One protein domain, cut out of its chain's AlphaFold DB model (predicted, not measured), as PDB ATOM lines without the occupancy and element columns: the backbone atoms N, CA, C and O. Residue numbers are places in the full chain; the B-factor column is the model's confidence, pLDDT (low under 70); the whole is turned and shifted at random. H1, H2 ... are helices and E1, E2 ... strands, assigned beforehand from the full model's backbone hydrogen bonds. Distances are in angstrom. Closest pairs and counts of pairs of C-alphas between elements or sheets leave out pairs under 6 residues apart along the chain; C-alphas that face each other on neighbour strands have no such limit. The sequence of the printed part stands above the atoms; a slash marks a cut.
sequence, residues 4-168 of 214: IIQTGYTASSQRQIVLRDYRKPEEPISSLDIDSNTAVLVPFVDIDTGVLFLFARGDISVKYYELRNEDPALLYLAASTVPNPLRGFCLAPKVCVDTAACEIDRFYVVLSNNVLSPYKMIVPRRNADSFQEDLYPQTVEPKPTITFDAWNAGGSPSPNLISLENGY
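AT A GLANCE: This is residues 4 to 168 of the 214 residues of an uncharacterized protein of Coptotermes formosanus (UniProt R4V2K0). Three small twisted sheets are stacked partly face to face, with the four-stranded sheet E4 to E7 in the middle, E1 to E3 over one side of it and E8 to E10 over the other. After E10 a long tail with little regular structure runs out and folds back beside itself, and residues 148 to 154, with the short helix H1, stick out at its tip. The printed part has 165 residues, with ten named strands followed by one named helix; each sheet is antiparallel and in chain order. The class is mostly strand, though 75 residues, under half, are in named elements. The whole is compact, with a radius of gyration of the C-alphas of 17.8 A and spans of 47 by 42 by 34 A.

IN THESE COORDINATES: The largest sheet holds E4, residues 41 to 46, E5, residues 51 to 56, E6, residues 61 to 67, and E7, residues 74 to 81, which is 20.9 A long. E1, residues 4 to 9, begins at C-alpha 4 (76.805, 31.382, 74.493); E2, residues 15 to 21, is 20.4 A long, and E3 is residues 28 to 35. E8 is residues 86 to 91, E9, residues 103 to 111, is 21.5 A long, and E10 is residues 116 to 122. H1, residues 148 to 152, ends at C-alpha 152 (70.818, 53.663, 82.640).

HOW THE PARTS SIT: The strongly twisted sheet E4 E5 E6 E7 is a meander, each strand the antiparallel neighbour of the one before; so are E1 E2 E3 and E8 E9 E10. In the hairpin E4 and E5, N 44 and O 53 are 2.8 A apart, within hydrogen-bond range; likewise N 54 and O 63, 2.8 A, in E5 and E6, and N 62 and O 80, 2.8 A, in E6 and E7. The three sheets form a stack of sheets, face to face in turn. E1 E2 E3 faces the largest sheet, the parts that face each other being 10.8 A apart centre to centre; the closest C-alphas of E1 and E4 are those of Thr 7 and Leu 41, 6.0 A apart. N 6 and O 18, 2.9 A apart, are within hydrogen-bond range in the hairpin E1 and E2, and N 17 and O 32, 2.9 A apart, in the hairpin E2 and E3. E8 E9 E10 faces the largest sheet too, the parts that face each other being 9.7 A apart centre to centre; the closest C-alphas of E5 and E8 are those of Ala 56 and Leu 86, 6.9 A apart. N 90 and O 108, 2.9 A, are within range in E8 and E9, and N 107 and O 119, 2.9 A, in E9 and E10. H1, with its O i to N i+4 pair within range, is not on any of the three sheets.

THE WHOLE: The C-alphas of Arg 126 and Ala 153, the two farthest apart, are 50.3 A apart. The printed part has no cut. The links E8 to E9 and E10 to H1 are long, with 11 and 25 residues; residues 139 to 140 pair antiparallel with 161 to 162. Mean pLDDT of the printed part is 94.4, and no printed residue is under 70.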
ATOM      1  N   ILE A   4      76.259  30.590  75.586       93.69
ATOM      2  CA  ILE A   4      76.805  31.382  74.493       93.69
ATOM      3  C   ILE A   4      77.032  30.424  73.328       93.69
ATOM      4  O   ILE A   4      77.773  29.447  73.457       93.69
ATOM      5  N   ILE A   5      76.399  30.714  72.194       95.06
ATOM      6  CA  ILE A   5      76.641  30.024  70.928       95.06
ATOM      7  C   ILE A   5      77.612  30.864  70.114       95.06
ATOM      8  O   ILE A   5      77.384  32.050  69.879       95.06
ATOM      9  N   GLN A   6      78.691  30.234  69.673       95.50
ATOM     10  CA  GLN A   6      79.680  30.835  68.795       95.50
ATOM     11  C   GLN A   6      79.739  30.043  67.500       95.50
ATOM     12  O   GLN A   6      79.732  28.814  67.511       95.50
ATOM     13  N   THR A   7      79.831  30.754  66.387       97.31
ATOM     14  CA  THR A   7      80.148  30.178  65.084       97.31
ATOM     15  C   THR A   7      81.537  30.635  64.662       97.31
ATOM     16  O   THR A   7      81.977  31.739  64.985       97.31
ATOM     17  N   GLY A   8      82.258  29.776  63.956       97.00
ATOM     18  CA  GLY A   8      83.615  30.073  63.521       97.00
ATOM     19  C   GLY A   8      84.160  28.991  62.610       97.00
ATOM     20  O   GLY A   8      83.396  28.313  61.923       97.00
ATOM     21  N   TYR A   9      85.480  28.832  62.625       97.75
ATOM     22  CA  TYR A   9      86.179  27.829  61.833       97.75
ATOM     23  C   TYR A   9      87.167  27.059  62.702       97.75
ATOM     24  O   TYR A   9      87.793  27.626  63.598       97.75
ATOM     25  N   THR A  10      87.334  25.777  62.407       97.00
ATOM     26  CA  THR A  10      88.406  24.950  62.956       97.00
ATOM     27  C   THR A  10      89.761  25.333  62.350       97.00
ATOM     28  O   THR A  10      89.842  26.025  61.332       97.00
ATOM     29  N   ALA A  11      90.851  24.805  62.916       95.25
ATOM     30  CA  ALA A  11      92.188  24.921  62.321       95.25
ATOM     31  C   ALA A  11      92.291  24.270  60.923       95.25
ATOM     32  O   ALA A  11      93.159  24.635  60.135       95.25
ATOM     33  N   SER A  12      91.398  23.325  60.610       95.25
ATOM     34  CA  SER A  12      91.240  22.695  59.294       95.25
ATOM     35  C   SER A  12      90.278  23.455  58.364       95.25
ATOM     36  O   SER A  12      89.884  22.918  57.331       95.25
ATOM     37  N   SER A  13      89.904  24.696  58.703       95.31
ATOM     38  CA  SER A  13      88.998  25.556  57.925       95.31
ATOM     39  C   SER A  13      87.585  24.989  57.736       95.31
ATOM     40  O   SER A  13      86.904  25.330  56.770       95.31
ATOM     41  N   GLN A  14      87.122  24.134  58.648       97.38
ATOM     42  CA  GLN A  14      85.735  23.665  58.670       97.38
ATOM     43  C   GLN A  14      84.895  24.620  59.506       97.38
ATOM     44  O   GLN A  14      85.340  25.053  60.565       97.38
ATOM     45  N   ARG A  15      83.681  24.946  59.065       97.75
ATOM     46  CA  ARG A  15      82.755  25.754  59.860       97.75
ATOM     47  C   ARG A  15      82.359  24.988  61.111       97.75
ATOM     48  O   ARG A  15      82.042  23.806  61.022       97.75
ATOM     49  N   GLN A  16      82.349  25.661  62.253       97.44
ATOM     50  CA  GLN A  16      82.124  25.041  63.556       97.44
ATOM     51  C   GLN A  16      81.123  25.845  64.389       97.44
ATOM     52  O   GLN A  16      81.100  27.076  64.321       97.44
ATOM     53  N   ILE A  17      80.331  25.137  65.199       97.19
ATOM     54  CA  ILE A  17      79.558  25.684  66.319       97.19
ATOM     55  C   ILE A  17      80.267  25.308  67.614       97.19
ATOM     56  O   ILE A  17      80.618  24.146  67.809       97.19
ATOM     57  N   VAL A  18      80.412  26.260  68.527       96.38
ATOM     58  CA  VAL A  18      80.871  26.006  69.891       96.38
ATOM     59  C   VAL A  18      79.831  26.542  70.865       96.38
ATOM     60  O   VAL A  18      79.459  27.714  70.802       96.38
ATOM     61  N   LEU A  19      79.367  25.681  71.765       95.81
ATOM     62  CA  LEU A  19      78.456  26.028  72.851       95.81
ATOM     63  C   LEU A  19      79.238  26.131  74.160       95.81
ATOM     64  O   LEU A  19      79.992  25.218  74.497       95.81
ATOM     65  N   ARG A  20      79.045  27.214  74.915       95.50
ATOM     66  CA  ARG A  20      79.707  27.466  76.209       95.50
ATOM     67  C   ARG A  20      78.697  27.917  77.257       95.50
ATOM     68  O   ARG A  20      77.704  28.545  76.903       95.50
ATOM     69  N   ASP A  21      78.974  27.664  78.534       93.56
ATOM     70  CA  ASP A  21      78.296  28.351  79.644       93.56
ATOM     71  C   ASP A  21      79.061  29.648  79.946       93.56
ATOM     72  O   ASP A  21      80.273  29.601  80.154       93.56
ATOM     73  N   TYR A  22      78.395  30.807  79.999       93.50
ATOM     74  CA  TYR A  22      79.091  32.064  80.321       93.50
ATOM     75  C   TYR A  22      79.702  32.065  81.727       93.50
ATOM     76  O   TYR A  22      80.586  32.872  82.009       93.50
ATOM     77  N   ARG A  23      79.224  31.195  82.623       94.25
ATOM     78  CA  ARG A  23      79.738  31.038  83.989       94.25
ATOM     79  C   ARG A  23      81.053  30.261  84.025       94.25
ATOM     80  O   ARG A  23      81.774  30.368  85.011       94.25
ATOM     81  N   LYS A  24      81.337  29.481  82.976       93.69
ATOM     82  CA  LYS A  24      82.550  28.671  82.808       93.69
ATOM     83  C   LYS A  24      83.022  28.693  81.340       93.69
ATOM     84  O   LYS A  24      83.028  27.657  80.673       93.69
ATOM     85  N   PRO A  25      83.346  29.876  80.786       91.12
ATOM     86  CA  PRO A  25      83.527  30.055  79.346       91.12
ATOM     87  C   PRO A  25      84.757  29.334  78.782       91.12
ATOM     88  O   PRO A  25      84.816  29.079  77.581       91.12
ATOM     89  N   GLU A  26      85.743  29.002  79.610       93.44
ATOM     90  CA  GLU A  26      86.962  28.295  79.219       93.44
ATOM     91  C   GLU A  26      86.695  26.876  78.694       93.44
ATOM     92  O   GLU A  26      87.379  26.421  77.773       93.44
ATOM     93  N   GLU A  27      85.658  26.208  79.197       93.00
ATOM     94  CA  GLU A  27      85.314  24.835  78.836       93.00
ATOM     95  C   GLU A  27      84.079  24.812  77.921       93.00
ATOM     96  O   GLU A  27      82.987  25.204  78.341       93.00
ATOM     97  N   PRO A  28      84.214  24.380  76.654       94.50
ATOM     98  CA  PRO A  28      83.057  24.233  75.785       94.50
ATOM     99  C   PRO A  28      82.176  23.075  76.264       94.50
ATOM    100  O   PRO A  28      82.665  21.980  76.526       94.50
ATOM    101  N   ILE A  29      80.866  23.314  76.317       94.44
ATOM    102  CA  ILE A  29      79.850  22.277  76.545       94.44
ATOM    103  C   ILE A  29      79.807  21.339  75.337       94.44
ATOM    104  O   ILE A  29      79.709  20.126  75.476       94.44
ATOM    105  N   SER A  30      79.861  21.913  74.135       93.19
ATOM    106  CA  SER A  30      79.839  21.164  72.884       93.19
ATOM    107  C   SER A  30      80.635  21.901  71.816       93.19
ATOM    108  O   SER A  30      80.739  23.131  71.823       93.19
ATOM    109  N   SER A  31      81.227  21.148  70.898       94.69
ATOM    110  CA  SER A  31      81.873  21.662  69.694       94.69
ATOM    111  C   SER A  31      81.496  20.750  68.538       94.69
ATOM    112  O   SER A  31      81.690  19.538  68.622       94.69
ATOM    113  N   LEU A  32      80.917  21.329  67.492       95.06
ATOM    114  CA  LEU A  32      80.391  20.595  66.354       95.06
ATOM    115  C   LEU A  32      80.919  21.185  65.052       95.06
ATOM    116  O   LEU A  32      80.615  22.330  64.714       95.06
ATOM    117  N   ASP A  33      81.646  20.370  64.300       96.00
ATOM    118  CA  ASP A  33      82.076  20.697  62.945       96.00
ATOM    119  C   ASP A  33      80.911  20.456  61.977       96.00
ATOM    120  O   ASP A  33      80.257  19.412  62.020       96.00
ATOM    121  N   ILE A  34      80.621  21.431  61.117       95.31
ATOM    122  CA  ILE A  34      79.455  21.409  60.229       95.31
ATOM    123  C   ILE A  34      79.832  20.938  58.825       95.31
ATOM    124  O   ILE A  34      79.317  19.932  58.343       95.31
ATOM    125  N   ASP A  35      80.667  21.711  58.133       94.69
ATOM    126  CA  ASP A  35      81.083  21.471  56.750       94.69
ATOM    127  C   ASP A  35      82.327  22.312  56.409       94.69
ATOM    128  O   ASP A  35      82.828  23.066  57.239       94.69
ATOM    129  N   SER A  36      82.843  22.179  55.188       94.94
ATOM    130  CA  SER A  36      84.056  22.877  54.730       94.94
ATOM    131  C   SER A  36      83.765  24.128  53.891       94.94
ATOM    132  O   SER A  36      84.591  24.527  53.070       94.94
ATOM    133  N   ASN A  37      82.575  24.720  54.019       93.94
ATOM    134  CA  ASN A  37      82.236  25.940  53.292       93.94
ATOM    135  C   ASN A  37      82.912  27.165  53.943       93.94
ATOM    136  O   ASN A  37      83.287  27.151  55.111       93.94
ATOM    137  N   THR A  38      83.098  28.243  53.189       93.81
ATOM    138  CA  THR A  38      83.873  29.414  53.626       93.81
ATOM    139  C   THR A  38      83.007  30.562  54.122       93.81
ATOM    140  O   THR A  38      83.530  31.475  54.750       93.81
ATOM    141  N   ALA A  39      81.695  30.542  53.883       95.75
ATOM    142  CA  ALA A  39      80.796  31.600  54.326       95.75
ATOM    143  C   ALA A  39      80.541  31.554  55.842       95.75
ATOM    144  O   ALA A  39      80.224  30.496  56.392       95.75
ATOM    145  N   VAL A  40      80.631  32.714  56.501       95.94
ATOM    146  CA  VAL A  40      80.418  32.847  57.951       95.94
ATOM    147  C   VAL A  40      78.984  32.461  58.303       95.94
ATOM    148  O   VAL A  40      78.035  33.030  57.759       95.94
ATOM    149  N   LEU A  41      78.840  31.514  59.229       97.06
ATOM    150  CA  LEU A  41      77.549  31.141  59.798       97.06
ATOM    151  C   LEU A  41      77.089  32.207  60.787       97.06
ATOM    152  O   LEU A  41      77.836  32.597  61.683       97.06
ATOM    153  N   VAL A  42      75.840  32.621  60.658       96.44
ATOM    154  CA  VAL A  42      75.151  33.533  61.561       96.44
ATOM    155  C   VAL A  42      74.079  32.733  62.304       96.44
ATOM    156  O   VAL A  42      73.162  32.218  61.653       96.44
ATOM    157  N   PRO A  43      74.206  32.581  63.636       95.94
ATOM    158  CA  PRO A  43      73.242  31.847  64.441       95.94
ATOM    159  C   PRO A  43      72.027  32.709  64.805       95.94
ATOM    160  O   PRO A  43      72.179  33.845  65.250       95.94
ATOM    161  N   PHE A  44      70.829  32.140  64.683       95.12
ATOM    162  CA  PHE A  44      69.583  32.675  65.242       95.12
ATOM    163  C   PHE A  44      68.973  31.631  66.158       95.12
ATOM    164  O   PHE A  44      68.840  30.481  65.758       95.12
ATOM    165  N   VAL A  45      68.603  32.022  67.371       93.94
ATOM    166  CA  VAL A  45      67.972  31.118  68.332       93.94
ATOM    167  C   VAL A  45      66.556  31.598  68.578       93.94
ATOM    168  O   VAL A  45      66.364  32.736  69.006       93.94
ATOM    169  N   ASP A  46      65.589  30.720  68.347       94.31
ATOM    170  CA  ASP A  46      64.259  30.871  68.916       94.31
ATOM    171  C   ASP A  46      64.323  30.449  70.386       94.31
ATOM    172  O   ASP A  46      64.483  29.272  70.709       94.31
ATOM    173  N   ILE A  47      64.248  31.425  71.289       91.06
ATOM    174  CA  ILE A  47      64.349  31.193  72.733       91.06
ATOM    175  C   ILE A  47      63.149  30.429  73.299       91.06
ATOM    176  O   ILE A  47      63.288  29.814  74.356       91.06
ATOM    177  N   ASP A  48      62.008  30.456  72.608       93.75
ATOM    178  CA  ASP A  48      60.772  29.834  73.075       93.75
ATOM    179  C   ASP A  48      60.802  28.325  72.826       93.75
ATOM    180  O   ASP A  48      60.396  27.540  73.680       93.75
ATOM    181  N   THR A  49      61.319  27.910  71.665       93.12
ATOM    182  CA  THR A  49      61.393  26.493  71.264       93.12
ATOM    183  C   THR A  49      62.783  25.884  71.435       93.12
ATOM    184  O   THR A  49      62.934  24.667  71.365       93.12
ATOM    185  N   GLY A  50      63.813  26.707  71.644       93.75
ATOM    186  CA  GLY A  50      65.204  26.269  71.696       93.75
ATOM    187  C   GLY A  50      65.792  25.914  70.328       93.75
ATOM    188  O   GLY A  50      66.857  25.305  70.273       93.75
ATOM    189  N   VAL A  51      65.149  26.262  69.210       95.62
ATOM    190  CA  VAL A  51      65.685  25.939  67.880       95.62
ATOM    191  C   VAL A  51      66.753  26.956  67.471       95.62
ATOM    192  O   VAL A  51      66.511  28.158  67.405       95.62
ATOM    193  N   LEU A  52      67.950  26.462  67.166       96.25
ATOM    194  CA  LEU A  52      69.062  27.212  66.592       96.25
ATOM    195  C   LEU A  52      69.067  27.041  65.072       96.25
ATOM    196  O   LEU A  52      69.287  25.942  64.576       96.25
ATOM    197  N   PHE A  53      68.926  28.134  64.333       96.19
ATOM    198  CA  PHE A  53      69.051  28.200  62.883       96.19
ATOM    199  C   PHE A  53      70.382  28.817  62.477       96.19
ATOM    200  O   PHE A  53      70.829  29.808  63.055       96.19
ATOM    201  N   LEU A  54      71.000  28.261  61.440       96.50
ATOM    202  CA  LEU A  54      72.256  28.755  60.900       96.50
ATOM    203  C   LEU A  54      72.084  29.181  59.452       96.50
ATOM    204  O   LEU A  54      71.750  28.373  58.581       96.50
ATOM    205  N   PHE A  55      72.387  30.448  59.203       96.00
ATOM    206  CA  PHE A  55      72.390  31.031  57.872       96.00
ATOM    207  C   PHE A  55      73.796  31.476  57.507       96.00
ATOM    208  O   PHE A  55      74.538  31.957  58.353       96.00
ATOM    209  N   ALA A  56      74.152  31.391  56.233       96.94
ATOM    210  CA  ALA A  56      75.366  32.015  55.736       96.94
ATOM    211  C   ALA A  56      75.122  32.566  54.337       96.94
ATOM    212  O   ALA A  56      74.392  31.993  53.528       96.94
ATOM    213  N   ARG A  57      75.727  33.714  54.042       96.69
ATOM    214  CA  ARG A  57      75.626  34.326  52.718       96.69
ATOM    215  C   ARG A  57      76.313  33.434  51.681       96.69
ATOM    216  O   ARG A  57      77.473  33.090  51.846       96.69
ATOM    217  N   GLY A  58      75.626  33.136  50.585       96.31
ATOM    218  CA  GLY A  58      76.101  32.247  49.526       96.31
ATOM    219  C   GLY A  58      75.652  30.795  49.695       96.31
ATOM    220  O   GLY A  58      75.655  30.057  48.712       96.31
ATOM    221  N   ASP A  59      75.195  30.399  50.883       96.06
ATOM    222  CA  ASP A  59      74.663  29.056  51.091       96.06
ATOM    223  C   ASP A  59      73.303  28.905  50.415       96.06
ATOM    224  O   ASP A  59      72.560  29.869  50.235       96.06
ATOM    225  N   ILE A  60      72.970  27.667  50.062       95.12
ATOM    226  CA  ILE A  60      71.627  27.267  49.624       95.12
ATOM    227  C   ILE A  60      70.914  26.407  50.672       95.12
ATOM    228  O   ILE A  60      69.792  25.976  50.447       95.12
ATOM    229  N   SER A  61      71.564  26.113  51.799       93.69
ATOM    230  CA  SER A  61      71.038  25.249  52.852       93.69
ATOM    231  C   SER A  61      71.029  25.999  54.175       93.69
ATOM    232  O   SER A  61      72.032  26.596  54.554       93.69
ATOM    233  N   VAL A  62      69.898  25.944  54.871       94.12
ATOM    234  CA  VAL A  62      69.727  26.453  56.232       94.12
ATOM    235  C   VAL A  62      69.668  25.246  57.148       94.12
ATOM    236  O   VAL A  62      68.741  24.442  57.040       94.12
ATOM    237  N   LYS A  63      70.665  25.092  58.018       95.50
ATOM    238  CA  LYS A  63      70.722  23.998  58.998       95.50
ATOM    239  C   LYS A  63      70.107  24.459  60.306       95.50
ATOM    240  O   LYS A  63      70.269  25.623  60.670       95.50
ATOM    241  N   TYR A  64      69.446  23.555  61.014       95.75
ATOM    242  CA  TYR A  64      68.905  23.857  62.330       95.75
ATOM    243  C   TYR A  64      69.093  22.713  63.320       95.75
ATOM    244  O   TYR A  64      69.171  21.536  62.958       95.75
ATOM    245  N   TYR A  65      69.215  23.110  64.581       96.88
ATOM    246  CA  TYR A  65      69.567  22.285  65.724       96.88
ATOM    247  C   TYR A  65      68.609  22.584  66.873       96.88
ATOM    248  O   TYR A  65      68.095  23.692  66.976       96.88
ATOM    249  N   GLU A  66      68.404  21.623  67.756       95.56
ATOM    250  CA  GLU A  66      67.718  21.826  69.026       95.56
ATOM    251  C   GLU A  66      68.753  22.105  70.116       95.56
ATOM    252  O   GLU A  66      69.712  21.344  70.285       95.56
ATOM    253  N   LEU A  67      68.567  23.204  70.841       95.31
ATOM    254  CA  LEU A  67      69.347  23.584  72.008       95.31
ATOM    255  C   LEU A  67      68.627  23.123  73.276       95.31
ATOM    256  O   LEU A  67      67.507  23.547  73.558       95.31
ATOM    257  N   ARG A  68      69.297  22.293  74.077       91.62
ATOM    258  CA  ARG A  68      68.725  21.671  75.277       91.62
ATOM    259  C   ARG A  68      69.593  21.902  76.511       91.62
ATOM    260  O   ARG A  68      70.794  22.146  76.423       91.62
ATOM    261  N   ASN A  69      68.985  21.773  77.690       89.00
ATOM    262  CA  ASN A  69      69.688  21.797  78.985       89.00
ATOM    263  C   ASN A  69      70.209  20.414  79.423       89.00
ATOM    264  O   ASN A  69      70.540  20.220  80.590       89.00
ATOM    265  N   GLU A  70      70.257  19.451  78.509       88.69
ATOM    266  CA  GLU A  70      70.660  18.063  78.743       88.69
ATOM    267  C   GLU A  70      71.654  17.618  77.669       88.69
ATOM    268  O   GLU A  70      71.707  18.210  76.595       88.69
ATOM    269  N   ASP A  71      72.450  16.589  77.954       88.88
ATOM    270  CA  ASP A  71      73.438  16.059  77.013       88.88
ATOM    271  C   ASP A  71      72.784  15.122  75.966       88.88
ATOM    272  O   ASP A  71      71.998  14.249  76.345       88.88
ATOM    273  N   PRO A  72      73.077  15.258  74.655       91.12
ATOM    274  CA  PRO A  72      73.837  16.339  74.025       91.12
ATOM    275  C   PRO A  72      73.061  17.663  73.988       91.12
ATOM    276  O   PRO A  72      71.910  17.708  73.544       91.12
ATOM    277  N   ALA A  73      73.729  18.752  74.384       92.50
ATOM    278  CA  ALA A  73      73.119  20.084  74.480       92.50
ATOM    279  C   ALA A  73      72.748  20.693  73.118       92.50
ATOM    280  O   ALA A  73      71.881  21.559  73.054       92.50
ATOM    281  N   LEU A  74      73.386  20.238  72.036       94.75
ATOM    282  CA  LEU A  74      73.023  20.559  70.657       94.75
ATOM    283  C   LEU A  74      72.693  19.270  69.911       94.75
ATOM    284  O   LEU A  74      73.543  18.387  69.791       94.75
ATOM    285  N   LEU A  75      71.479  19.183  69.374       95.06
ATOM    286  CA  LEU A  75      71.022  18.056  68.566       95.06
ATOM    287  C   LEU A  75      70.730  18.527  67.142       95.06
ATOM    288  O   LEU A  75      70.000  19.491  66.950       95.06
ATOM    289  N   TYR A  76      71.288  17.869  66.126       95.62
ATOM    290  CA  TYR A  76      70.941  18.183  64.736       95.62
ATOM    291  C   TYR A  76      69.493  17.784  64.448       95.62
ATOM    292  O   TYR A  76      69.124  16.632  64.669       95.62
ATOM    293  N   LEU A  77      68.700  18.721  63.925       95.31
ATOM    294  CA  LEU A  77      67.317  18.459  63.533       95.31
ATOM    295  C   LEU A  77      67.252  18.110  62.049       95.31
ATOM    296  O   LEU A  77      67.049  16.956  61.678       95.31
ATOM    297  N   ALA A  78      67.433  19.109  61.189       95.00
ATOM    298  CA  ALA A  78      67.416  18.935  59.745       95.00
ATOM    299  C   ALA A  78      68.046  20.146  59.042       95.00
ATOM    300  O   ALA A  78      68.645  21.034  59.656       95.00
ATOM    301  N   ALA A  79      67.916  20.163  57.719       94.50
ATOM    302  CA  ALA A  79      68.273  21.300  56.901       94.50
ATOM    303  C   ALA A  79      67.220  21.522  55.816       94.50
ATOM    304  O   ALA A  79      66.722  20.572  55.214       94.50
ATOM    305  N   SER A  80      66.925  22.788  55.545       92.62
ATOM    306  CA  SER A  80      66.051  23.209  54.452       92.62
ATOM    307  C   SER A  80      66.899  23.757  53.311       92.62
ATOM    308  O   SER A  80      67.904  24.426  53.553       92.62
ATOM    309  N   THR A  81      66.498  23.496  52.070       93.75
ATOM    310  CA  THR A  81      67.184  24.015  50.879       93.75
ATOM    311  C   THR A  81      66.379  25.154  50.266       93.75
ATOM    312  O   THR A  81      65.166  25.044  50.090       93.75
ATOM    313  N   VAL A  82      67.060  26.241  49.916       92.19
ATOM    314  CA  VAL A  82      66.510  27.377  49.175       92.19
ATOM    315  C   VAL A  82      66.908  27.280  47.693       92.19
ATOM    316  O   VAL A  82      67.967  26.740  47.373       92.19
ATOM    317  N   PRO A  83      66.087  27.787  46.755       94.06
ATOM    318  CA  PRO A  83      66.311  27.594  45.319       94.06
ATOM    319  C   PRO A  83      67.483  28.413  44.761       94.06
ATOM    320  O   PRO A  83      67.945  28.146  43.658       94.06
ATOM    321  N   ASN A  84      67.944  29.427  45.494       96.44
ATOM    322  CA  ASN A  84      69.023  30.320  45.091       96.44
ATOM    323  C   ASN A  84      69.896  30.663  46.309       96.44
ATOM    324  O   ASN A  84      69.371  30.696  47.421       96.44
ATOM    325  N   PRO A  85      71.192  30.967  46.125       97.06
ATOM    326  CA  PRO A  85      72.073  31.376  47.216       97.06
ATOM    327  C   PRO A  85      71.540  32.550  48.046       97.06
ATOM    328  O   PRO A  85      71.016  33.529  47.506       97.06
ATOM    329  N   LEU A  86      71.732  32.476  49.362       96.62
ATOM    330  CA  LEU A  86      71.329  33.500  50.323       96.62
ATOM    331  C   LEU A  86      72.172  34.774  50.159       96.62
ATOM    332  O   LEU A  86      73.401  34.726  50.135       96.62
ATOM    333  N   ARG A  87      71.532  35.943  50.102       96.44
ATOM    334  CA  ARG A  87      72.191  37.261  50.076       96.44
ATOM    335  C   ARG A  87      72.014  38.017  51.391       96.44
ATOM    336  O   ARG A  87      72.938  38.718  51.808       96.44
ATOM    337  N   GLY A  88      70.854  37.861  52.019       94.88
ATOM    338  CA  GLY A  88      70.509  38.415  53.326       94.88
ATOM    339  C   GLY A  88      69.361  37.630  53.950       94.88
ATOM    340  O   GLY A  88      68.640  36.924  53.247       94.88
ATOM    341  N   PHE A  89      69.215  37.728  55.263       94.81
ATOM    342  CA  PHE A  89      68.190  37.022  56.023       94.81
ATOM    343  C   PHE A  89      67.887  37.794  57.308       94.81
ATOM    344  O   PHE A  89      68.771  38.443  57.868       94.81
ATOM    345  N   CYS A  90      66.648  37.712  57.775       94.06
ATOM    346  CA  CYS A  90      66.257  38.135  59.112       94.06
ATOM    347  C   CYS A  90      65.133  37.248  59.648       94.06
ATOM    348  O   CYS A  90      64.390  36.629  58.882       94.06
ATOM    349  N   LEU A  91      65.033  37.202  60.973       92.56
ATOM    350  CA  LEU A  91      63.948  36.550  61.691       92.56
ATOM    351  C   LEU A  91      62.753  37.497  61.787       92.56
ATOM    352  O   LEU A  91      62.926  38.691  62.051       92.56
ATOM    353  N   ALA A  92      61.546  36.976  61.613       93.56
ATOM    354  CA  ALA A  92      60.350  37.668  62.058       93.56
ATOM    355  C   ALA A  92      60.252  37.579  63.592       93.56
ATOM    356  O   ALA A  92      60.644  36.571  64.173       93.56
ATOM    357  N   PRO A  93      59.691  38.587  64.275       93.44
ATOM    358  CA  PRO A  93      59.323  38.437  65.678       93.44
ATOM    359  C   PRO A  93      58.388  37.237  65.885       93.44
ATOM    360  O   PRO A  93      57.517  36.991  65.047       93.44
ATOM    361  N   LYS A  94      58.499  36.544  67.027       95.38
ATOM    362  CA  LYS A  94      57.652  35.380  67.349       95.38
ATOM    363  C   LYS A  94      56.158  35.683  67.220       95.38
ATOM    364  O   LYS A  94      55.403  34.881  66.690       95.38
ATOM    365  N   VAL A  95      55.735  36.884  67.612       94.75
ATOM    366  CA  VAL A  95      54.342  37.351  67.500       94.75
ATOM    367  C   VAL A  95      53.789  37.394  66.064       94.75
ATOM    368  O   VAL A  95      52.590  37.583  65.880       94.75
ATOM    369  N   CYS A  96      54.635  37.251  65.039       93.62
ATOM    370  CA  CYS A  96      54.236  37.267  63.630       93.62
ATOM    371  C   CYS A  96      53.965  35.872  63.039       93.62
ATOM    372  O   CYS A  96      53.597  35.784  61.858       93.62
ATOM    373  N   VAL A  97      54.186  34.799  63.805       95.00
ATOM    374  CA  VAL A  97      53.963  33.427  63.332       95.00
ATOM    375  C   VAL A  97      52.474  33.093  63.252       95.00
ATOM    376  O   VAL A  97      51.651  33.601  64.010       95.00
ATOM    377  N   ASP A  98      52.125  32.239  62.298       94.00
ATOM    378  CA  ASP A  98      50.781  31.710  62.099       94.00
ATOM    379  C   ASP A  98      50.572  30.463  62.968       94.00
ATOM    380  O   ASP A  98      50.912  29.338  62.583       94.00
ATOM    381  N   THR A  99      50.019  30.669  64.167       94.56
ATOM    382  CA  THR A  99      49.858  29.597  65.156       94.56
ATOM    383  C   THR A  99      48.926  28.487  64.675       94.56
ATOM    384  O   THR A  99      49.182  27.314  64.962       94.56
ATOM    385  N   ALA A 100      47.916  28.834  63.868       92.25
ATOM    386  CA  ALA A 100      46.973  27.900  63.253       92.25
ATOM    387  C   ALA A 100      47.633  26.998  62.196       92.25
ATOM    388  O   ALA A 100      47.211  25.864  61.984       92.25
ATOM    389  N   ALA A 101      48.705  27.463  61.550       93.62
ATOM    390  CA  ALA A 101      49.484  26.657  60.611       93.62
ATOM    391  C   ALA A 101      50.585  25.819  61.286       93.62
ATOM    392  O   ALA A 101      51.370  25.182  60.583       93.62
ATOM    393  N   CYS A 102      50.673  25.821  62.623       96.06
ATOM    394  CA  CYS A 102      51.804  25.242  63.357       96.06
ATOM    395  C   CYS A 102      53.164  25.858  62.949       96.06
ATOM    396  O   CYS A 102      54.191  25.171  62.958       96.06
ATOM    397  N   GLU A 103      53.168  27.134  62.538       95.88
ATOM    398  CA  GLU A 103      54.385  27.881  62.219       95.88
ATOM    399  C   GLU A 103      55.106  28.260  63.516       95.88
ATOM    400  O   GLU A 103      54.618  29.073  64.293       95.88
ATOM    401  N   ILE A 104      56.286  27.684  63.748       95.38
ATOM    402  CA  ILE A 104      57.104  27.992  64.927       95.38
ATOM    403  C   ILE A 104      58.019  29.192  64.702       95.38
ATOM    404  O   ILE A 104      58.371  29.863  65.666       95.38
ATOM    405  N   ASP A 105      58.395  29.469  63.453       95.75
ATOM    406  CA  ASP A 105      59.294  30.566  63.114       95.75
ATOM    407  C   ASP A 105      59.109  31.008  61.655       95.75
ATOM    408  O   ASP A 105      58.652  30.230  60.809       95.75
ATOM    409  N   ARG A 106      59.492  32.247  61.342       95.25
ATOM    410  CA  ARG A 106      59.453  32.811  59.994       95.25
ATOM    411  C   ARG A 106      60.718  33.595  59.694       95.25
ATOM    412  O   ARG A 106      61.069  34.532  60.400       95.25
ATOM    413  N   PHE A 107      61.316  33.309  58.548       94.62
ATOM    414  CA  PHE A 107      62.474  34.035  58.041       94.62
ATOM    415  C   PHE A 107      62.104  34.833  56.804       94.62
ATOM    416  O   PHE A 107      61.407  34.335  55.922       94.62
ATOM    417  N   TYR A 108      62.625  36.045  56.689       95.56
ATOM    418  CA  TYR A 108      62.614  36.793  55.440       95.56
ATOM    419  C   TYR A 108      64.001  36.740  54.833       95.56
ATOM    420  O   TYR A 108      64.980  37.162  55.443       95.56
ATOM    421  N   VAL A 109      64.087  36.199  53.626       95.31
ATOM    422  CA  VAL A 109      65.355  35.887  52.981       95.31
ATOM    423  C   VAL A 109      65.444  36.623  51.655       95.31
ATOM    424  O   VAL A 109      64.571  36.490  50.804       95.31
ATOM    425  N   VAL A 110      66.526  37.371  51.462       96.88
ATOM    426  CA  VAL A 110      66.894  37.937  50.165       96.88
ATOM    427  C   VAL A 110      67.773  36.926  49.447       96.88
ATOM    428  O   VAL A 110      68.855  36.583  49.925       96.88
ATOM    429  N   LEU A 111      67.321  36.468  48.291       96.75
ATOM    430  CA  LEU A 111      68.025  35.514  47.443       96.75
ATOM    431  C   LEU A 111      68.926  36.231  46.420       96.75
ATOM    432  O   LEU A 111      68.809  37.435  46.182       96.75
ATOM    433  N   SER A 112      69.844  35.499  45.788       96.75
ATOM    434  CA  SER A 112      70.785  36.052  44.800       96.75
ATOM    435  C   SER A 112      70.119  36.626  43.542       96.75
ATOM    436  O   SER A 112      70.693  37.506  42.902       96.75
ATOM    437  N   ASN A 113      68.897  36.195  43.221       96.06
ATOM    438  CA  ASN A 113      68.059  36.750  42.155       96.06
ATOM    439  C   ASN A 113      67.305  38.031  42.575       96.06
ATOM    440  O   ASN A 113      66.396  38.464  41.872       96.06
ATOM    441  N   ASN A 114      67.680  38.634  43.711       94.31
ATOM    442  CA  ASN A 114      67.084  39.841  44.289       94.31
ATOM    443  C   ASN A 114      65.600  39.697  44.669       94.31
ATOM    444  O   ASN A 114      64.885  40.693  44.758       94.31
ATOM    445  N   VAL A 115      65.138  38.470  44.922       95.69
ATOM    446  CA  VAL A 115      63.794  38.209  45.443       95.69
ATOM    447  C   VAL A 115      63.846  38.124  46.967       95.69
ATOM    448  O   VAL A 115      64.672  37.401  47.525       95.69
ATOM    449  N   LEU A 116      62.944  38.852  47.630       96.00
ATOM    450  CA  LEU A 116      62.626  38.661  49.043       96.00
ATOM    451  C   LEU A 116      61.582  37.545  49.163       96.00
ATOM    452  O   LEU A 116      60.491  37.657  48.606       96.00
ATOM    453  N   SER A 117      61.903  36.474  49.880       93.56
ATOM    454  CA  SER A 117      61.012  35.328  50.074       93.56
ATOM    455  C   SER A 117      60.805  35.043  51.563       93.56
ATOM    456  O   SER A 117      61.793  34.928  52.294       93.56
ATOM    457  N   PRO A 118      59.547  34.925  52.031       94.50
ATOM    458  CA  PRO A 118      59.262  34.431  53.367       94.50
ATOM    459  C   PRO A 118      59.424  32.905  53.412       94.50
ATOM    460  O   PRO A 118      58.924  32.192  52.541       94.50
ATOM    461  N   TYR A 119      60.079  32.405  54.451       93.56
ATOM    462  CA  TYR A 119      60.242  30.987  54.745       93.56
ATOM    463  C   TYR A 119      59.612  30.688  56.096       93.56
ATOM    464  O   TYR A 119      60.096  31.158  57.123       93.56
ATOM    465  N   LYS A 120      58.526  29.916  56.075       95.06
ATOM    466  CA  LYS A 120      57.817  29.465  57.272       95.06
ATOM    467  C   LYS A 120      58.411  28.146  57.757       95.06
ATOM    468  O   LYS A 120      58.533  27.209  56.966       95.06
ATOM    469  N   MET A 121      58.734  28.057  59.039       94.81
ATOM    470  CA  MET A 121      59.127  26.811  59.691       94.81
ATOM    471  C   MET A 121      57.904  26.215  60.366       94.81
ATOM    472  O   MET A 121      57.383  26.782  61.319       94.81
ATOM    473  N   ILE A 122      57.429  25.087  59.844       94.50
ATOM    474  CA  ILE A 122      56.189  24.451  60.289       94.50
ATOM    475  C   ILE A 122      56.513  23.120  60.952       94.50
ATOM    476  O   ILE A 122      57.201  22.281  60.367       94.50
ATOM    477  N   VAL A 123      55.964  22.905  62.147       94.31
ATOM    478  CA  VAL A 123      55.954  21.585  62.780       94.31
ATOM    479  C   VAL A 123      54.709  20.836  62.301       94.31
ATOM    480  O   VAL A 123      53.592  21.271  62.578       94.31
ATOM    481  N   PRO A 124      54.845  19.708  61.585       93.56
ATOM    482  CA  PRO A 124      53.686  18.983  61.077       93.56
ATOM    483  C   PRO A 124      52.890  18.349  62.230       93.56
ATOM    484  O   PRO A 124      53.385  17.462  62.929       93.56
ATOM    485  N   ARG A 125      51.635  18.774  62.405       93.50
ATOM    486  CA  ARG A 125      50.696  18.264  63.420       93.50
ATOM    487  C   ARG A 125      49.455  17.664  62.773       93.50
ATOM    488  O   ARG A 125      49.012  18.110  61.720       93.50
ATOM    489  N   ARG A 126      48.879  16.640  63.413       87.56
ATOM    490  CA  ARG A 126      47.634  16.000  62.945       87.56
ATOM    491  C   ARG A 126      46.379  16.798  63.318       87.56
ATOM    492  O   ARG A 126      45.396  16.720  62.598       87.56
ATOM    493  N   ASN A 127      46.432  17.539  64.420       86.00
ATOM    494  CA  ASN A 127      45.349  18.314  65.036       86.00
ATOM    495  C   ASN A 127      45.666  19.823  65.028       86.00
ATOM    496  O   ASN A 127      45.523  20.506  66.042       86.00
ATOM    497  N   ALA A 128      46.158  20.325  63.890       84.12
ATOM    498  CA  ALA A 128      46.555  21.727  63.715       84.12
ATOM    499  C   ALA A 128      45.376  22.724  63.778       84.12
ATOM    500  O   ALA A 128      45.585  23.927  63.816       84.12
ATOM    501  N   ASP A 129      44.140  22.227  63.805       84.44
ATOM    502  CA  ASP A 129      42.907  22.991  64.006       84.44
ATOM    503  C   ASP A 129      42.736  23.514  65.442       84.44
ATOM    504  O   ASP A 129      41.916  24.397  65.687       84.44
ATOM    505  N   SER A 130      43.523  22.989  66.383       90.88
ATOM    506  CA  SER A 130      43.574  23.434  67.777       90.88
ATOM    507  C   SER A 130      44.881  24.164  68.086       90.88
ATOM    508  O   SER A 130      45.928  23.846  67.517       90.88
ATOM    509  N   PHE A 131      44.839  25.123  69.014       93.88
ATOM    510  CA  PHE A 131      46.049  25.794  69.479       93.88
ATOM    511  C   PHE A 131      46.996  24.790  70.151       93.88
ATOM    512  O   PHE A 131      46.588  24.002  71.003       93.88
ATOM    513  N   GLN A 132      48.263  24.799  69.737       94.81
ATOM    514  CA  GLN A 132      49.286  23.868  70.217       94.81
ATOM    515  C   GLN A 132      50.096  24.522  71.344       94.81
ATOM    516  O   GLN A 132      51.167  25.071  71.093       94.81
ATOM    517  N   GLU A 133      49.592  24.484  72.581       93.06
ATOM    518  CA  GLU A 133      50.258  25.105  73.746       93.06
ATOM    519  C   GLU A 133      51.715  24.653  73.926       93.06
ATOM    520  O   GLU A 133      52.563  25.426  74.363       93.06
ATOM    521  N   ASP A 134      52.028  23.414  73.547       93.56
ATOM    522  CA  ASP A 134      53.370  22.853  73.661       93.56
ATOM    523  C   ASP A 134      54.366  23.422  72.636       93.56
ATOM    524  O   ASP A 134      55.570  23.406  72.882       93.56
ATOM    525  N   LEU A 135      53.885  23.949  71.502       94.81
ATOM    526  CA  LEU A 135      54.712  24.660  70.517       94.81
ATOM    527  C   LEU A 135      54.849  26.156  70.827       94.81
ATOM    528  O   LEU A 135      55.771  26.805  70.328       94.81
ATOM    529  N   TYR A 136      53.924  26.701  71.617       95.56
ATOM    530  CA  TYR A 136      53.783  28.133  71.856       95.56
ATOM    531  C   TYR A 136      53.738  28.433  73.358       95.56
ATOM    532  O   TYR A 136      52.686  28.829  73.876       95.56
ATOM    533  N   PRO A 137      54.871  28.285  74.073       95.69
ATOM    534  CA  PRO A 137      54.966  28.821  75.422       95.69
ATOM    535  C   PRO A 137      54.765  30.344  75.395       95.69
ATOM    536  O   PRO A 137      54.772  30.981  74.337       95.69
ATOM    537  N   GLN A 138      54.584  30.951  76.568       95.62
ATOM    538  CA  GLN A 138      54.460  32.403  76.631       95.62
ATOM    539  C   GLN A 138      55.728  33.066  76.077       95.62
ATOM    540  O   GLN A 138      56.832  32.761  76.526       95.62
ATOM    541  N   THR A 139      55.552  33.986  75.134       95.62
ATOM    542  CA  THR A 139      56.648  34.674  74.441       95.62
ATOM    543  C   THR A 139      56.782  36.112  74.923       95.62
ATOM    544  O   THR A 139      55.860  36.667  75.525       95.62
ATOM    545  N   VAL A 140      57.922  36.739  74.648       94.38
ATOM    546  CA  VAL A 140      58.182  38.133  75.019       94.38
ATOM    547  C   VAL A 140      57.304  39.083  74.201       94.38
ATOM    548  O   VAL A 140      57.349  39.105  72.971       94.38
ATOM    549  N   GLU A 141      56.537  39.921  74.895       93.50
ATOM    550  CA  GLU A 141      55.800  41.025  74.287       93.50
ATOM    551  C   GLU A 141      56.795  42.025  73.664       93.50
ATOM    552  O   GLU A 141      57.742  42.442  74.341       93.50
ATOM    553  N   PRO A 142      56.603  42.473  72.408       90.56
ATOM    554  CA  PRO A 142      57.471  43.453  71.754       90.56
ATOM    555  C   PRO A 142      57.190  44.876  72.266       90.56
ATOM    556  O   PRO A 142      56.909  45.801  71.502       90.56
ATOM    557  N   LYS A 143      57.249  45.049  73.587       89.19
ATOM    558  CA  LYS A 143      56.958  46.285  74.301       89.19
ATOM    559  C   LYS A 143      58.055  46.555  75.333       89.19
ATOM    560  O   LYS A 143      58.349  45.684  76.152       89.19
ATOM    561  N   PRO A 144      58.657  47.759  75.343       91.31
ATOM    562  CA  PRO A 144      59.628  48.124  76.368       91.31
ATOM    563  C   PRO A 144      58.995  48.087  77.763       91.31
ATOM    564  O   PRO A 144      57.917  48.643  77.970       91.31
ATOM    565  N   THR A 145      59.679  47.472  78.729       94.88
ATOM    566  CA  THR A 145      59.199  47.386  80.122       94.88
ATOM    567  C   THR A 145      59.882  48.365  81.069       94.88
ATOM    568  O   THR A 145      59.445  48.551  82.202       94.88
ATOM    569  N   ILE A 146      60.927  49.040  80.598       95.50
ATOM    570  CA  ILE A 146      61.650  50.077  81.326       95.50
ATOM    571  C   ILE A 146      62.041  51.197  80.357       95.50
ATOM    572  O   ILE A 146      62.246  50.958  79.166       95.50
ATOM    573  N   THR A 147      62.127  52.429  80.858       95.00
ATOM    574  CA  THR A 147      62.646  53.563  80.085       95.00
ATOM    575  C   THR A 147      64.171  53.514  80.005       95.00
ATOM    576  O   THR A 147      64.830  52.879  80.830       95.00
ATOM    577  N   PHE A 148      64.743  54.233  79.036       94.94
ATOM    578  CA  PHE A 148      66.195  54.364  78.913       94.94
ATOM    579  C   PHE A 148      66.839  54.899  80.201       94.94
ATOM    580  O   PHE A 148      67.783  54.292  80.694       94.94
ATOM    581  N   ASP A 149      66.297  55.974  80.785       97.69
ATOM    582  CA  ASP A 149      66.867  56.592  81.991       97.69
ATOM    583  C   ASP A 149      66.860  55.646  83.195       97.69
ATOM    584  O   ASP A 149      67.839  55.572  83.936       97.69
ATOM    585  N   ALA A 150      65.779  54.883  83.377       96.69
ATOM    586  CA  ALA A 150      65.675  53.931  84.476       96.69
ATOM    587  C   ALA A 150      66.627  52.738  84.293       96.69
ATOM    588  O   ALA A 150      67.244  52.305  85.265       96.69
ATOM    589  N   TRP A 151      66.807  52.245  83.063       96.81
ATOM    590  CA  TRP A 151      67.830  51.238  82.760       96.81
ATOM    591  C   TRP A 151      69.248  51.782  82.974       96.81
ATOM    592  O   TRP A 151      70.065  51.142  83.633       96.81
ATOM    593  N   ASN A 152      69.523  52.999  82.495       97.12
ATOM    594  CA  ASN A 152      70.818  53.663  82.640       97.12
ATOM    595  C   ASN A 152      71.177  53.935  84.114       97.12
ATOM    596  O   ASN A 152      72.347  53.910  84.485       97.12
ATOM    597  N   ALA A 153      70.177  54.127  84.978       97.88
ATOM    598  CA  ALA A 153      70.346  54.219  86.430       97.88
ATOM    599  C   ALA A 153      70.571  52.855  87.127       97.88
ATOM    600  O   ALA A 153      70.590  52.791  88.356       97.88
ATOM    601  N   GLY A 154      70.735  51.765  86.369       97.44
ATOM    602  CA  GLY A 154      70.950  50.408  86.883       97.44
ATOM    603  C   GLY A 154      69.674  49.577  87.042       97.44
ATOM    604  O   GLY A 154      69.722  48.478  87.598       97.44
ATOM    605  N   GLY A 155      68.527  50.069  86.566       96.88
ATOM    606  CA  GLY A 155      67.293  49.295  86.514       96.88
ATOM    607  C   GLY A 155      67.416  48.092  85.578       96.88
ATOM    608  O   GLY A 155      68.016  48.168  84.507       96.88
ATOM    609  N   SER A 156      66.830  46.964  85.972       95.19
ATOM    610  CA  SER A 156      66.818  45.745  85.157       95.19
ATOM    611  C   SER A 156      65.468  45.594  84.447       95.19
ATOM    612  O   SER A 156      64.437  45.650  85.120       95.19
ATOM    613  N   PRO A 157      65.435  45.398  83.117       93.19
ATOM    614  CA  PRO A 157      64.191  45.124  82.413       93.19
ATOM    615  C   PRO A 157      63.657  43.748  82.821       93.19
ATOM    616  O   PRO A 157      64.400  42.769  82.858       93.19
ATOM    617  N   SER A 158      62.356  43.668  83.083       94.56
ATOM    618  CA  SER A 158      61.630  42.402  83.196       94.56
ATOM    619  C   SER A 158      60.666  42.328  82.019       94.56
ATOM    620  O   SER A 158      59.740  43.137  81.992       94.56
ATOM    621  N   PRO A 159      60.886  41.467  81.015       92.75
ATOM    622  CA  PRO A 159      59.989  41.361  79.867       92.75
ATOM    623  C   PRO A 159      58.591  40.894  80.284       92.75
ATOM    624  O   PRO A 159      58.457  40.041  81.164       92.75
ATOM    625  N   ASN A 160      57.556  41.425  79.636       94.06
ATOM    626  CA  ASN A 160      56.208  40.881  79.763       94.06
ATOM    627  C   ASN A 160      56.095  39.639  78.883       94.06
ATOM    628  O   ASN A 160      56.560  39.652  77.742       94.06
ATOM    629  N   LEU A 161      55.459  38.593  79.402       95.12
ATOM    630  CA  LEU A 161      55.182  37.380  78.645       95.12
ATOM    631  C   LEU A 161      53.703  37.329  78.258       95.12
ATOM    632  O   LEU A 161      52.830  37.602  79.083       95.12
ATOM    633  N   ILE A 162      53.429  36.972  77.007       95.06
ATOM    634  CA  ILE A 162      52.084  36.906  76.428       95.06
ATOM    635  C   ILE A 162      51.833  35.541  75.784       95.06
ATOM    636  O   ILE A 162      52.755  34.891  75.296       95.06
ATOM    637  N   SER A 163      50.572  35.103  75.784       95.94
ATOM    638  CA  SER A 163      50.139  33.925  75.022       95.94
ATOM    639  C   SER A 163      49.846  34.311  73.572       95.94
ATOM    640  O   SER A 163      49.288  35.378  73.319       95.94
ATOM    641  N   LEU A 164      50.182  33.423  72.633       95.69
ATOM    642  CA  LEU A 164      49.869  33.578  71.209       95.69
ATOM    643  C   LEU A 164      48.543  32.917  70.795       95.69
ATOM    644  O   LEU A 164      48.196  32.950  69.617       95.69
ATOM    645  N   GLU A 165      47.792  32.336  71.735       94.00
ATOM    646  CA  GLU A 165      46.543  31.608  71.456       94.00
ATOM    647  C   GLU A 165      45.519  32.444  70.684       94.00
ATOM    648  O   GLU A 165      44.931  31.981  69.711       94.00
ATOM    649  N   ASN A 166      45.365  33.709  71.072       89.31
ATOM    650  CA  ASN A 166      44.422  34.640  70.452       89.31
ATOM    651  C   ASN A 166      45.108  35.600  69.463       89.31
ATOM    652  O   ASN A 166      44.556  36.646  69.118       89.31
ATOM    653  N   GLY A 167      46.322  35.251  69.024       85.25
ATOM    654  CA  GLY A 167      47.198  36.123  68.251       85.25
ATOM    655  C   GLY A 167      47.723  37.316  69.055       85.25
ATOM    656  O   GLY A 167      47.374  37.530  70.217       85.25
ATOM    657  N   TYR A 168      48.580  38.114  68.419       84.94
ATOM    658  CA  TYR A 168      49.069  39.370  68.979       84.94
ATOM    659  C   TYR A 168      48.411  40.554  68.271       84.94
ATOM    660  O   TYR A 168      48.540  40.714  67.055       84.94
TER     661      TYR A 168